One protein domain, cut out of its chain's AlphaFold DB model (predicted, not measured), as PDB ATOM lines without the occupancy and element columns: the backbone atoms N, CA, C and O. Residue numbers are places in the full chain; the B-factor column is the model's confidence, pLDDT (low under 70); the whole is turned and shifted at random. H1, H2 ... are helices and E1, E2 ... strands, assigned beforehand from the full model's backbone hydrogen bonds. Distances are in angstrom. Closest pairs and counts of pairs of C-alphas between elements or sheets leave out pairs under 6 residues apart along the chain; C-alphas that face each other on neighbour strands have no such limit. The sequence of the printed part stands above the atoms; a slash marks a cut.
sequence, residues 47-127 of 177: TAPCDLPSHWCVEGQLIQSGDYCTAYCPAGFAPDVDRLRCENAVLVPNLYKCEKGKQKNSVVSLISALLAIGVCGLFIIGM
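AT A GLANCE: This is residues 47 to 127 of the 177 residues of the protein "Hypothetical protein" of Symbiodinium natans (UniProt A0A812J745). This model has little regular structure: a small body, mostly loops round a three-stranded antiparallel meander, each strand the neighbour of the one before, in order E1 E2 E3, with an arm, residues 105 to 127, sticking out and making the length. Of 81 printed residues, 32 are in named elements, E1, E2, E3, then helix H1: a mixed class. The whole is extended, with a radius of gyration of the C-alphas of 18.5 A and spans of 58 by 29 by 17 A.

IN THESE COORDINATES: After residues 47 to 67, E1 is residues 68 to 70, from C-alpha 68 at (161.604, 69.817, 152.805). E2 is residues 83 to 87, 12.9 A long; E3 is residues 90 to 92. H1, residues 107 to 127, 30.3 A, ends at C-alpha 127 (161.663, 38.961, 118.147).

HOW THE PARTS SIT: Hairpin E1 and E2 has N 69 and O 84 within hydrogen-bond range, 2.8 A; hairpin E2 and E3 has N 92 and O 85, 2.7 A. H1 is not on the sheet; its every O i to N i+4 pair is within range.

THE WHOLE: The printed part has no cut. Links E1 to E2 and E3 to H1 are long. Residues 47 to 48, 51 to 54 and 102 to 106 have pLDDT under 70.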
ATOM      1  N   THR A  47     162.243  85.023 152.552       56.41
ATOM      2  CA  THR A  47     162.702  83.782 153.207       56.41
ATOM      3  C   THR A  47     164.220  83.719 153.274       56.41
ATOM      4  O   THR A  47     164.880  83.529 152.255       56.41
ATOM      5  N   ALA A  48     164.771  83.876 154.480       65.62
ATOM      6  CA  ALA A  48     166.184  83.631 154.733       65.62
ATOM      7  C   ALA A  48     166.513  82.162 154.391       65.62
ATOM      8  O   ALA A  48     165.801  81.268 154.866       65.62
ATOM      9  N   PRO A  49     167.534  81.898 153.557       71.19
ATOM     10  CA  PRO A  49     167.976  80.538 153.288       71.19
ATOM     11  C   PRO A  49     168.514  79.906 154.576       71.19
ATOM     12  O   PRO A  49     169.137  80.582 155.396       71.19
ATOM     13  N   CYS A  50     168.267  78.610 154.757       72.38
ATOM     14  CA  CYS A  50     168.924  77.836 155.805       72.38
ATOM     15  C   CYS A  50     170.452  77.816 155.528       72.38
ATOM     16  O   CYS A  50     170.890  77.087 154.647       72.38
ATOM     17  N   ASP A  51     171.264  78.610 156.238       65.19
ATOM     18  CA  ASP A  51     172.734  78.583 156.107       65.19
ATOM     19  C   ASP A  51     173.294  77.412 156.927       65.19
ATOM     20  O   ASP A  51     173.383  77.459 158.157       65.19
ATOM     21  N   LEU A  52     173.562  76.300 156.246       64.31
ATOM     22  CA  LEU A  52     173.961  75.031 156.847       64.31
ATOM     23  C   LEU A  52     175.334  74.592 156.334       64.31
ATOM     24  O   LEU A  52     175.691  74.863 155.185       64.31
ATOM     25  N   PRO A  53     176.072  73.791 157.124       69.44
ATOM     26  CA  PRO A  53     177.201  73.040 156.604       69.44
ATOM     27  C   PRO A  53     176.763  72.239 155.372       69.44
ATOM     28  O   PRO A  53     175.719  71.591 155.366       69.44
ATOM     29  N   SER A  54     177.578  72.282 154.328       67.38
ATOM     30  CA  SER A  54     177.241  71.924 152.945       67.38
ATOM     31  C   SER A  54     176.820  70.481 152.649       67.38
ATOM     32  O   SER A  54     176.677  70.118 151.484       67.38
ATOM     33  N   HIS A  55     176.647  69.646 153.666       79.94
ATOM     34  CA  HIS A  55     176.619  68.197 153.530       79.94
ATOM     35  C   HIS A  55     175.397  67.526 154.158       79.94
ATOM     36  O   HIS A  55     175.403  66.306 154.271       79.94
ATOM     37  N   TRP A  56     174.370  68.267 154.584       87.88
ATOM     38  CA  TRP A  56     173.247  67.643 155.293       87.88
ATOM     39  C   TRP A  56     172.019  67.337 154.430       87.88
ATOM     40  O   TRP A  56     171.269  66.419 154.751       87.88
ATOM     41  N   CYS A  57     171.831  68.055 153.324       93.62
ATOM     42  CA  CYS A  57     170.722  67.847 152.395       93.62
ATOM     43  C   CYS A  57     171.247  67.456 151.007       93.62
ATOM     44  O   CYS A  57     172.264  67.985 150.551       93.62
ATOM     45  N   VAL A  58     170.546  66.556 150.314       93.81
ATOM     46  CA  VAL A  58     170.891  66.128 148.942       93.81
ATOM     47  C   VAL A  58     170.696  67.268 147.937       93.81
ATOM     48  O   VAL A  58     171.419  67.367 146.949       93.81
ATOM     49  N   GLU A  59     169.736  68.146 148.211       92.81
ATOM     50  CA  GLU A  59     169.365  69.302 147.397       92.81
ATOM     51  C   GLU A  59     170.402  70.438 147.476       92.81
ATOM     52  O   GLU A  59     170.401  71.336 146.636       92.81
ATOM     53  N   GLY A  60     171.318  70.381 148.449       90.62
ATOM     54  CA  GLY A  60     172.379  71.363 148.657       90.62
ATOM     55  C   GLY A  60     172.155  72.257 149.877       90.62
ATOM     56  O   GLY A  60     171.500  71.875 150.841       90.62
ATOM     57  N   GLN A  61     172.771  73.443 149.852       86.81
ATOM     58  CA  GLN A  61     172.789  74.382 150.984       86.81
ATOM     59  C   GLN A  61     171.592  75.333 151.010       86.81
ATOM     60  O   GLN A  61     171.190  75.768 152.078       86.81
ATOM     61  N   LEU A  62     171.026  75.677 149.852       87.50
ATOM     62  CA  LEU A  62     169.906  76.611 149.779       87.50
ATOM     63  C   LEU A  62     168.587  75.847 149.709       87.50
ATOM     64  O   LEU A  62     168.248  75.279 148.674       87.50
ATOM     65  N   ILE A  63     167.833  75.890 150.802       90.12
ATOM     66  CA  ILE A  63     166.447  75.419 150.870       90.12
ATOM     67  C   ILE A  63     165.588  76.578 151.355       90.12
ATOM     68  O   ILE A  63     165.973  77.307 152.277       90.12
ATOM     69  N   GLN A  64     164.436  76.766 150.717       91.25
ATOM     70  CA  GLN A  64     163.500  77.806 151.111       91.25
ATOM     71  C   GLN A  64     162.851  77.448 152.454       91.25
ATOM     72  O   GLN A  64     162.500  76.298 152.720       91.25
ATOM     73  N   SER A  65     162.678  78.438 153.329       91.81
ATOM     74  CA  SER A  65     161.945  78.217 154.577       91.81
ATOM     75  C   SER A  65     160.505  77.790 154.275       91.81
ATOM     76  O   SER A  65     159.789  78.460 153.537       91.81
ATOM     77  N   GLY A  66     160.080  76.693 154.887       94.12
ATOM     78  CA  GLY A  66     158.818  75.999 154.664       94.12
ATOM     79  C   GLY A  66     158.984  74.669 153.927       94.12
ATOM     80  O   GLY A  66     158.147  73.781 154.133       94.12
ATOM     81  N   ASP A  67     160.059  74.518 153.147       95.38
ATOM     82  CA  ASP A  67     160.302  73.354 152.299       95.38
ATOM     83  C   ASP A  67     160.975  72.193 153.034       95.38
ATOM     84  O   ASP A  67     161.462  72.303 154.165       95.38
ATOM     85  N   TYR A  68     160.977  71.048 152.354       95.56
ATOM     86  CA  TYR A  68     161.604  69.817 152.805       95.56
ATOM     87  C   TYR A  68     162.863  69.524 151.997       95.56
ATOM     88  O   TYR A  68     162.872  69.691 150.780       95.56
ATOM     89  N   CYS A  69     163.878  69.003 152.675       95.44
ATOM     90  CA  CYS A  69     165.073  68.444 152.063       95.44
ATOM     91  C   CYS A  69     165.229  66.968 152.435       95.44
ATOM     92  O   CYS A  69     164.711  66.502 153.457       95.44
ATOM     93  N   THR A  70     165.953  66.233 151.606       95.38
ATOM     94  CA  THR A  70     166.297  64.833 151.823       95.38
ATOM     95  C   THR A  70     167.593  64.761 152.615       95.38
ATOM     96  O   THR A  70     168.612  65.299 152.181       95.38
ATOM     97  N   ALA A  71     167.573  64.076 153.758       94.38
ATOM     98  CA  ALA A  71     168.759  63.945 154.595       94.38
ATOM     99  C   ALA A  71     169.867  63.181 153.853       94.38
ATOM    100  O   ALA A  71     169.656  62.079 153.336       94.38
ATOM    101  N   TYR A  72     171.065  63.758 153.817       92.56
ATOM    102  CA  TYR A  72     172.248  63.129 153.251       92.56
ATOM    103  C   TYR A  72     173.086  62.474 154.351       92.56
ATOM    104  O   TYR A  72     173.374  63.072 155.392       92.56
ATOM    105  N   CYS A  73     173.515  61.241 154.079       93.06
ATOM    106  CA  CYS A  73     174.500  60.520 154.871       93.06
ATOM    107  C   CYS A  73     175.583  59.936 153.954       93.06
ATOM    108  O   CYS A  73     175.289  59.539 152.823       93.06
ATOM    109  N   PRO A  74     176.836  59.840 154.430       90.69
ATOM    110  CA  PRO A  74     177.911  59.207 153.679       90.69
ATOM    111  C   PRO A  74     177.621  57.724 153.409       90.69
ATOM    112  O   PRO A  74     176.835  57.072 154.102       90.69
ATOM    113  N   ALA A  75     178.300  57.168 152.404       88.06
ATOM    114  CA  ALA A  75     178.122  55.779 151.998       88.06
ATOM    115  C   ALA A  75     178.282  54.800 153.180       88.06
ATOM    116  O   ALA A  75     179.243  54.865 153.946       88.06
ATOM    117  N   GLY A  76     177.332  53.868 153.307       89.94
ATOM    118  CA  GLY A  76     177.292  52.885 154.399       89.94
ATOM    119  C   GLY A  76     176.568  53.358 155.665       89.94
ATOM    120  O   GLY A  76     176.422  52.573 156.603       89.94
ATOM    121  N   PHE A  77     176.079  54.598 155.682       92.62
ATOM    122  CA  PHE A  77     175.210  55.132 156.723       92.62
ATOM    123  C   PHE A  77     173.809  55.410 156.164       92.62
ATOM    124  O   PHE A  77     173.626  55.562 154.958       92.62
ATOM    125  N   ALA A  78     172.815  55.424 157.044       92.50
ATOM    126  CA  ALA A  78     171.442  55.794 156.746       92.50
ATOM    127  C   ALA A  78     170.985  56.834 157.774       92.50
ATOM    128  O   ALA A  78     171.334  56.699 158.953       92.50
ATOM    129  N   PRO A  79     170.239  57.860 157.348       93.12
ATOM    130  CA  PRO A  79     169.685  58.818 158.282       93.12
ATOM    131  C   PRO A  79     168.610  58.147 159.148       93.12
ATOM    132  O   PRO A  79     167.918  57.225 158.710       93.12
ATOM    133  N   ASP A  80     168.476  58.605 160.388       93.50
ATOM    134  CA  ASP A  80     167.372  58.254 161.283       93.50
ATOM    135  C   ASP A  80     166.030  58.825 160.793       93.50
ATOM    136  O   ASP A  80     164.982  58.199 160.976       93.50
ATOM    137  N   VAL A  81     166.076  59.979 160.118       93.62
ATOM    138  CA  VAL A  81     164.943  60.633 159.452       93.62
ATOM    139  C   VAL A  81     165.254  60.928 157.983       93.62
ATOM    140  O   VAL A  81     166.219  61.609 157.660       93.62
ATOM    141  N   ASP A  82     164.412  60.450 157.065       93.00
ATOM    142  CA  ASP A  82     164.670  60.589 155.621       93.00
ATOM    143  C   ASP A  82     164.486  62.026 155.100       93.00
ATOM    144  O   ASP A  82     165.047  62.398 154.067       93.00
ATOM    145  N   ARG A  83     163.673  62.838 155.789       95.06
ATOM    146  CA  ARG A  83     163.339  64.210 155.386       95.06
ATOM    147  C   ARG A  83     163.445  65.179 156.551       95.06
ATOM    148  O   ARG A  83     162.951  64.896 157.641       95.06
ATOM    149  N   LEU A  84     164.018  66.342 156.276       94.88
ATOM    150  CA  LEU A  84     164.143  67.465 157.200       94.88
ATOM    151  C   LEU A  84     163.341  68.640 156.644       94.88
ATOM    152  O   LEU A  84     163.277  68.821 155.430       94.88
ATOM    153  N   ARG A  85     162.721  69.437 157.512       95.38
ATOM    154  CA  ARG A  85     161.983  70.641 157.110       95.38
ATOM    155  C   ARG A  85     162.768  71.887 157.493       95.38
ATOM    156  O   ARG A  85     163.172  71.992 158.641       95.38
ATOM    157  N   CYS A  86     162.966  72.833 156.582       94.00
ATOM    158  CA  CYS A  86     163.547  74.136 156.921       94.00
ATOM    159  C   CYS A  86     162.427  75.026 157.481       94.00
ATOM    160  O   CYS A  86     161.482  75.341 156.771       94.00
ATOM    161  N   GLU A  87     162.491  75.434 158.742       94.19
ATOM    162  CA  GLU A  87     161.568  76.391 159.360       94.19
ATOM    163  C   GLU A  87     162.372  77.563 159.927       94.19
ATOM    164  O   GLU A  87     163.165  77.390 160.847       94.19
ATOM    165  N   ASN A  88     162.182  78.769 159.383       90.19
ATOM    166  CA  ASN A  88     162.871  79.990 159.823       90.19
ATOM    167  C   ASN A  88     164.402  79.826 159.885       90.19
ATOM    168  O   ASN A  88     165.028  80.178 160.882       90.19
ATOM    169  N   ALA A  89     164.989  79.272 158.818       87.94
ATOM    170  CA  ALA A  89     166.415  78.956 158.711       87.94
ATOM    171  C   ALA A  89     166.934  77.863 159.680       87.94
ATOM    172  O   ALA A  89     168.142  77.704 159.837       87.94
ATOM    173  N   VAL A  90     166.045  77.074 160.299       89.94
ATOM    174  CA  VAL A  90     166.400  75.949 161.181       89.94
ATOM    175  C   VAL A  90     165.808  74.652 160.637       89.94
ATOM    176  O   VAL A  90     164.627  74.597 160.311       89.94
ATOM    177  N   LEU A  91     166.607  73.586 160.556       91.25
ATOM    178  CA  LEU A  91     166.082  72.268 160.197       91.25
ATOM    179  C   LEU A  91     165.300  71.663 161.363       91.25
ATOM    180  O   LEU A  91     165.737  71.691 162.512       91.25
ATOM    181  N   VAL A  92     164.146  71.091 161.046       94.75
ATOM    182  CA  VAL A  92     163.264  70.393 161.971       94.75
ATOM    183  C   VAL A  92     163.087  68.959 161.458       94.75
ATOM    184  O   VAL A  92     162.545  68.768 160.364       94.75
ATOM    185  N   PRO A  93     163.526  67.939 162.220       93.38
ATOM    186  CA  PRO A  93     164.236  68.034 163.501       93.38
ATOM    187  C   PRO A  93     165.645  68.647 163.367       93.38
ATOM    188  O   PRO A  93     166.324  68.463 162.362       93.38
ATOM    189  N   ASN A  94     166.091  69.352 164.412       87.81
ATOM    190  CA  ASN A  94     167.425  69.976 164.473       87.81
ATOM    191  C   ASN A  94     168.544  68.977 164.806       87.81
ATOM    192  O   ASN A  94     169.727  69.301 164.739       87.81
ATOM    193  N   LEU A  95     168.150  67.772 165.202       87.38
ATOM    194  CA  LEU A  95     169.007  66.645 165.493       87.38
ATOM    195  C   LEU A  95     168.627  65.541 164.527       87.38
ATOM    196  O   LEU A  95     167.517  65.017 164.581       87.38
ATOM    197  N   TYR A  96     169.575  65.195 163.676       90.00
ATOM    198  CA  TYR A  96     169.506  64.007 162.857       90.00
ATOM    199  C   TYR A  96     170.834  63.270 162.992       90.00
ATOM    200  O   TYR A  96     171.875  63.868 163.291       90.00
ATOM    201  N   LYS A  97     170.795  61.954 162.848       93.19
ATOM    202  CA  LYS A  97     171.956  61.092 163.030       93.19
ATOM    203  C   LYS A  97     172.071  60.152 161.852       93.19
ATOM    204  O   LYS A  97     171.146  59.424 161.510       93.19
ATOM    205  N   CYS A  98     173.261  60.125 161.273       93.50
ATOM    206  CA  CYS A  98     173.642  59.072 160.354       93.50
ATOM    207  C   CYS A  98     174.028  57.840 161.170       93.50
ATOM    208  O   CYS A  98     175.114  57.772 161.751       93.50
ATOM    209  N   GLU A  99     173.140  56.857 161.221       94.19
ATOM    210  CA  GLU A  99     173.441  55.561 161.811       94.19
ATOM    211  C   GLU A  99     174.053  54.650 160.753       94.19
ATOM    212  O   GLU A  99     173.802  54.804 159.558       94.19
ATOM    213  N   LYS A 100     174.887  53.687 161.157       92.81
ATOM    214  CA  LYS A 100     175.424  52.694 160.221       92.81
ATOM    215  C   LYS A 100     174.263  51.836 159.721       92.81
ATOM    216  O   LYS A 100     173.857  50.870 160.367       92.81
ATOM    217  N   GLY A 101     173.690  52.249 158.597       73.88
ATOM    218  CA  GLY A 101     172.448  51.714 158.088       73.88
ATOM    219  C   GLY A 101     172.602  50.243 157.744       73.88
ATOM    220  O   GLY A 101     173.393  49.872 156.876       73.88
ATOM    221  N   LYS A 102     171.764  49.396 158.345       65.19
ATOM    222  CA  LYS A 102     171.306  48.202 157.633       65.19
ATOM    223  C   LYS A 102     170.418  48.729 156.518       65.19
ATOM    224  O   LYS A 102     169.266  49.067 156.779       65.19
ATOM    225  N   GLN A 103     170.979  48.905 155.324       65.38
ATOM    226  CA  GLN A 103     170.220  49.404 154.187       65.38
ATOM    227  C   GLN A 103     168.910  48.623 154.089       65.38
ATOM    228  O   GLN A 103     168.920  47.408 153.893       65.38
ATOM    229  N   LYS A 104     167.773  49.316 154.180       65.31
ATOM    230  CA  LYS A 104     166.454  48.738 153.875       65.31
ATOM    231  C   LYS A 104     166.285  48.550 152.356       65.31
ATOM    232  O   LYS A 104     165.179  48.513 151.826       65.31
ATOM    233  N   ASN A 105     167.404  48.411 151.651       63.84
ATOM    234  CA  ASN A 105     167.512  48.226 150.224       63.84
ATOM    235  C   ASN A 105     167.501  46.726 149.987       63.84
ATOM    236  O   ASN A 105     168.545  46.089 149.885       63.84
ATOM    237  N   SER A 106     166.315  46.138 149.933       66.12
ATOM    238  CA  SER A 106     166.225  44.776 149.419       66.12
ATOM    239  C   SER A 106     165.117  44.672 148.394       66.12
ATOM    240  O   SER A 106     165.368  44.297 147.259       66.12
ATOM    241  N   VAL A 107     163.913  45.143 148.704       75.44
ATOM    242  CA  VAL A 107     162.771  44.793 147.855       75.44
ATOM    243  C   VAL A 107     162.645  45.685 146.618       75.44
ATOM    244  O   VAL A 107     162.445  45.171 145.526       75.44
ATOM    245  N   VAL A 108     162.835  47.004 146.741       76.25
ATOM    246  CA  VAL A 108     162.670  47.932 145.600       76.25
ATOM    247  C   VAL A 108     163.773  47.744 144.549       76.25
ATOM    248  O   VAL A 108     163.493  47.748 143.353       76.25
ATOM    249  N   SER A 109     165.014  47.496 144.984       79.94
ATOM    250  CA  SER A 109     166.129  47.201 144.073       79.94
ATOM    251  C   SER A 109     165.937  45.857 143.358       79.94
ATOM    252  O   SER A 109     166.138  45.775 142.146       79.94
ATOM    253  N   LEU A 110     165.448  44.833 144.069       82.06
ATOM    254  CA  LEU A 110     165.127  43.535 143.469       82.06
ATOM    255  C   LEU A 110     163.959  43.629 142.483       82.06
ATOM    256  O   LEU A 110     164.064  43.108 141.379       82.06
ATOM    257  N   ILE A 111     162.872  44.325 142.834       85.69
ATOM    258  CA  ILE A 111     161.729  44.516 141.930       85.69
ATOM    259  C   ILE A 111     162.172  45.269 140.671       85.69
ATOM    260  O   ILE A 111     161.826  44.853 139.569       85.69
ATOM    261  N   SER A 112     162.995  46.315 140.802       86.38
ATOM    262  CA  SER A 112     163.531  47.039 139.643       86.38
ATOM    263  C   SER A 112     164.371  46.139 138.734       86.38
ATOM    264  O   SER A 112     164.225  46.201 137.514       86.38
ATOM    265  N   ALA A 113     165.230  45.289 139.303       87.12
ATOM    266  CA  ALA A 113     166.034  44.347 138.529       87.12
ATOM    267  C   ALA A 113     165.162  43.287 137.832       87.12
ATOM    268  O   ALA A 113     165.372  42.986 136.659       87.12
ATOM    269  N   LEU A 114     164.143  42.761 138.517       87.75
ATOM    270  CA  LEU A 114     163.215  41.773 137.962       87.75
ATOM    271  C   LEU A 114     162.351  42.351 136.838       87.75
ATOM    272  O   LEU A 114     162.147  41.681 135.828       87.75
ATOM    273  N   LEU A 115     161.879  43.592 136.977       88.69
ATOM    274  CA  LEU A 115     161.143  44.281 135.916       88.69
ATOM    275  C   LEU A 115     162.032  44.519 134.690       88.69
ATOM    276  O   LEU A 115     161.594  44.262 133.571       88.69
ATOM    277  N   ALA A 116     163.288  44.929 134.888       88.56
ATOM    278  CA  ALA A 116     164.239  45.091 133.788       88.56
ATOM    279  C   ALA A 116     164.480  43.768 133.041       88.56
ATOM    280  O   ALA A 116     164.437  43.733 131.813       88.56
ATOM    281  N   ILE A 117     164.663  42.661 133.767       87.88
ATOM    282  CA  ILE A 117     164.858  41.334 133.165       87.88
ATOM    283  C   ILE A 117     163.583  40.853 132.460       87.88
ATOM    284  O   ILE A 117     163.664  40.343 131.344       87.88
ATOM    285  N   GLY A 118     162.409  41.032 133.070       87.19
ATOM    286  CA  GLY A 118     161.130  40.586 132.512       87.19
ATOM    287  C   GLY A 118     160.760  41.307 131.215       87.19
ATOM    288  O   GLY A 118     160.378  40.663 130.239       87.19
ATOM    289  N   VAL A 119     160.929  42.631 131.170       86.12
ATOM    290  CA  VAL A 119     160.641  43.430 129.969       86.12
ATOM    291  C   VAL A 119     161.648  43.123 128.858       86.12
ATOM    292  O   VAL A 119     161.239  42.920 127.715       86.12
ATOM    293  N   CYS A 120     162.940  43.001 129.182       75.75
ATOM    294  CA  CYS A 120     163.956  42.601 128.207       75.75
ATOM    295  C   CYS A 120     163.708  41.182 127.674       75.75
ATOM    296  O   CYS A 120     163.748  40.967 126.465       75.75
ATOM    297  N   GLY A 121     163.399  40.219 128.544       77.25
ATOM    298  CA  GLY A 121     163.162  38.828 128.157       77.25
ATOM    299  C   GLY A 121     161.968  38.663 127.216       77.25
ATOM    300  O   GLY A 121     162.081  37.987 126.195       77.25
ATOM    301  N   LEU A 122     160.845  39.330 127.501       80.44
ATOM    302  CA  LEU A 122     159.653  39.279 126.646       80.44
ATOM    303  C   LEU A 122     159.887  39.911 125.268       80.44
ATOM    304  O   LEU A 122     159.375  39.404 124.270       80.44
ATOM    305  N   PHE A 123     160.696  40.971 125.192       79.69
ATOM    306  CA  PHE A 123     161.066  41.591 123.918       79.69
ATOM    307  C   PHE A 123     161.901  40.653 123.038       79.69
ATOM    308  O   PHE A 123     161.640  40.532 121.841       79.69
ATOM    309  N   ILE A 124     162.869  39.951 123.633       78.56
ATOM    310  CA  ILE A 124     163.708  38.983 122.915       78.56
ATOM    311  C   ILE A 124     162.870  37.797 122.419       78.56
ATOM    312  O   ILE A 124     163.006  37.399 121.264       78.56
ATOM    313  N   ILE A 125     161.950  37.276 123.238       75.75
ATOM    314  CA  ILE A 125     161.046  36.186 122.832       75.75
ATOM    315  C   ILE A 125     160.131  36.635 121.682       75.75
ATOM    316  O   ILE A 125     159.960  35.899 120.711       75.75
ATOM    317  N   GLY A 126     159.601  37.861 121.743       75.44
ATOM    318  CA  GLY A 126     158.799  38.439 120.662       75.44
ATOM    319  C   GLY A 126     159.557  38.508 119.333       75.44
ATOM    320  O   GLY A 126     159.014  38.117 118.303       75.44
ATOM    321  N   MET A 127     160.831  38.915 119.356       75.19
ATOM    322  CA  MET A 127     161.663  38.961 118.147       75.19
ATOM    323  C   MET A 127     161.954  37.578 117.556       75.19
ATOM    324  O   MET A 127     161.993  37.444 116.338       75.19
TER     325      MET A 127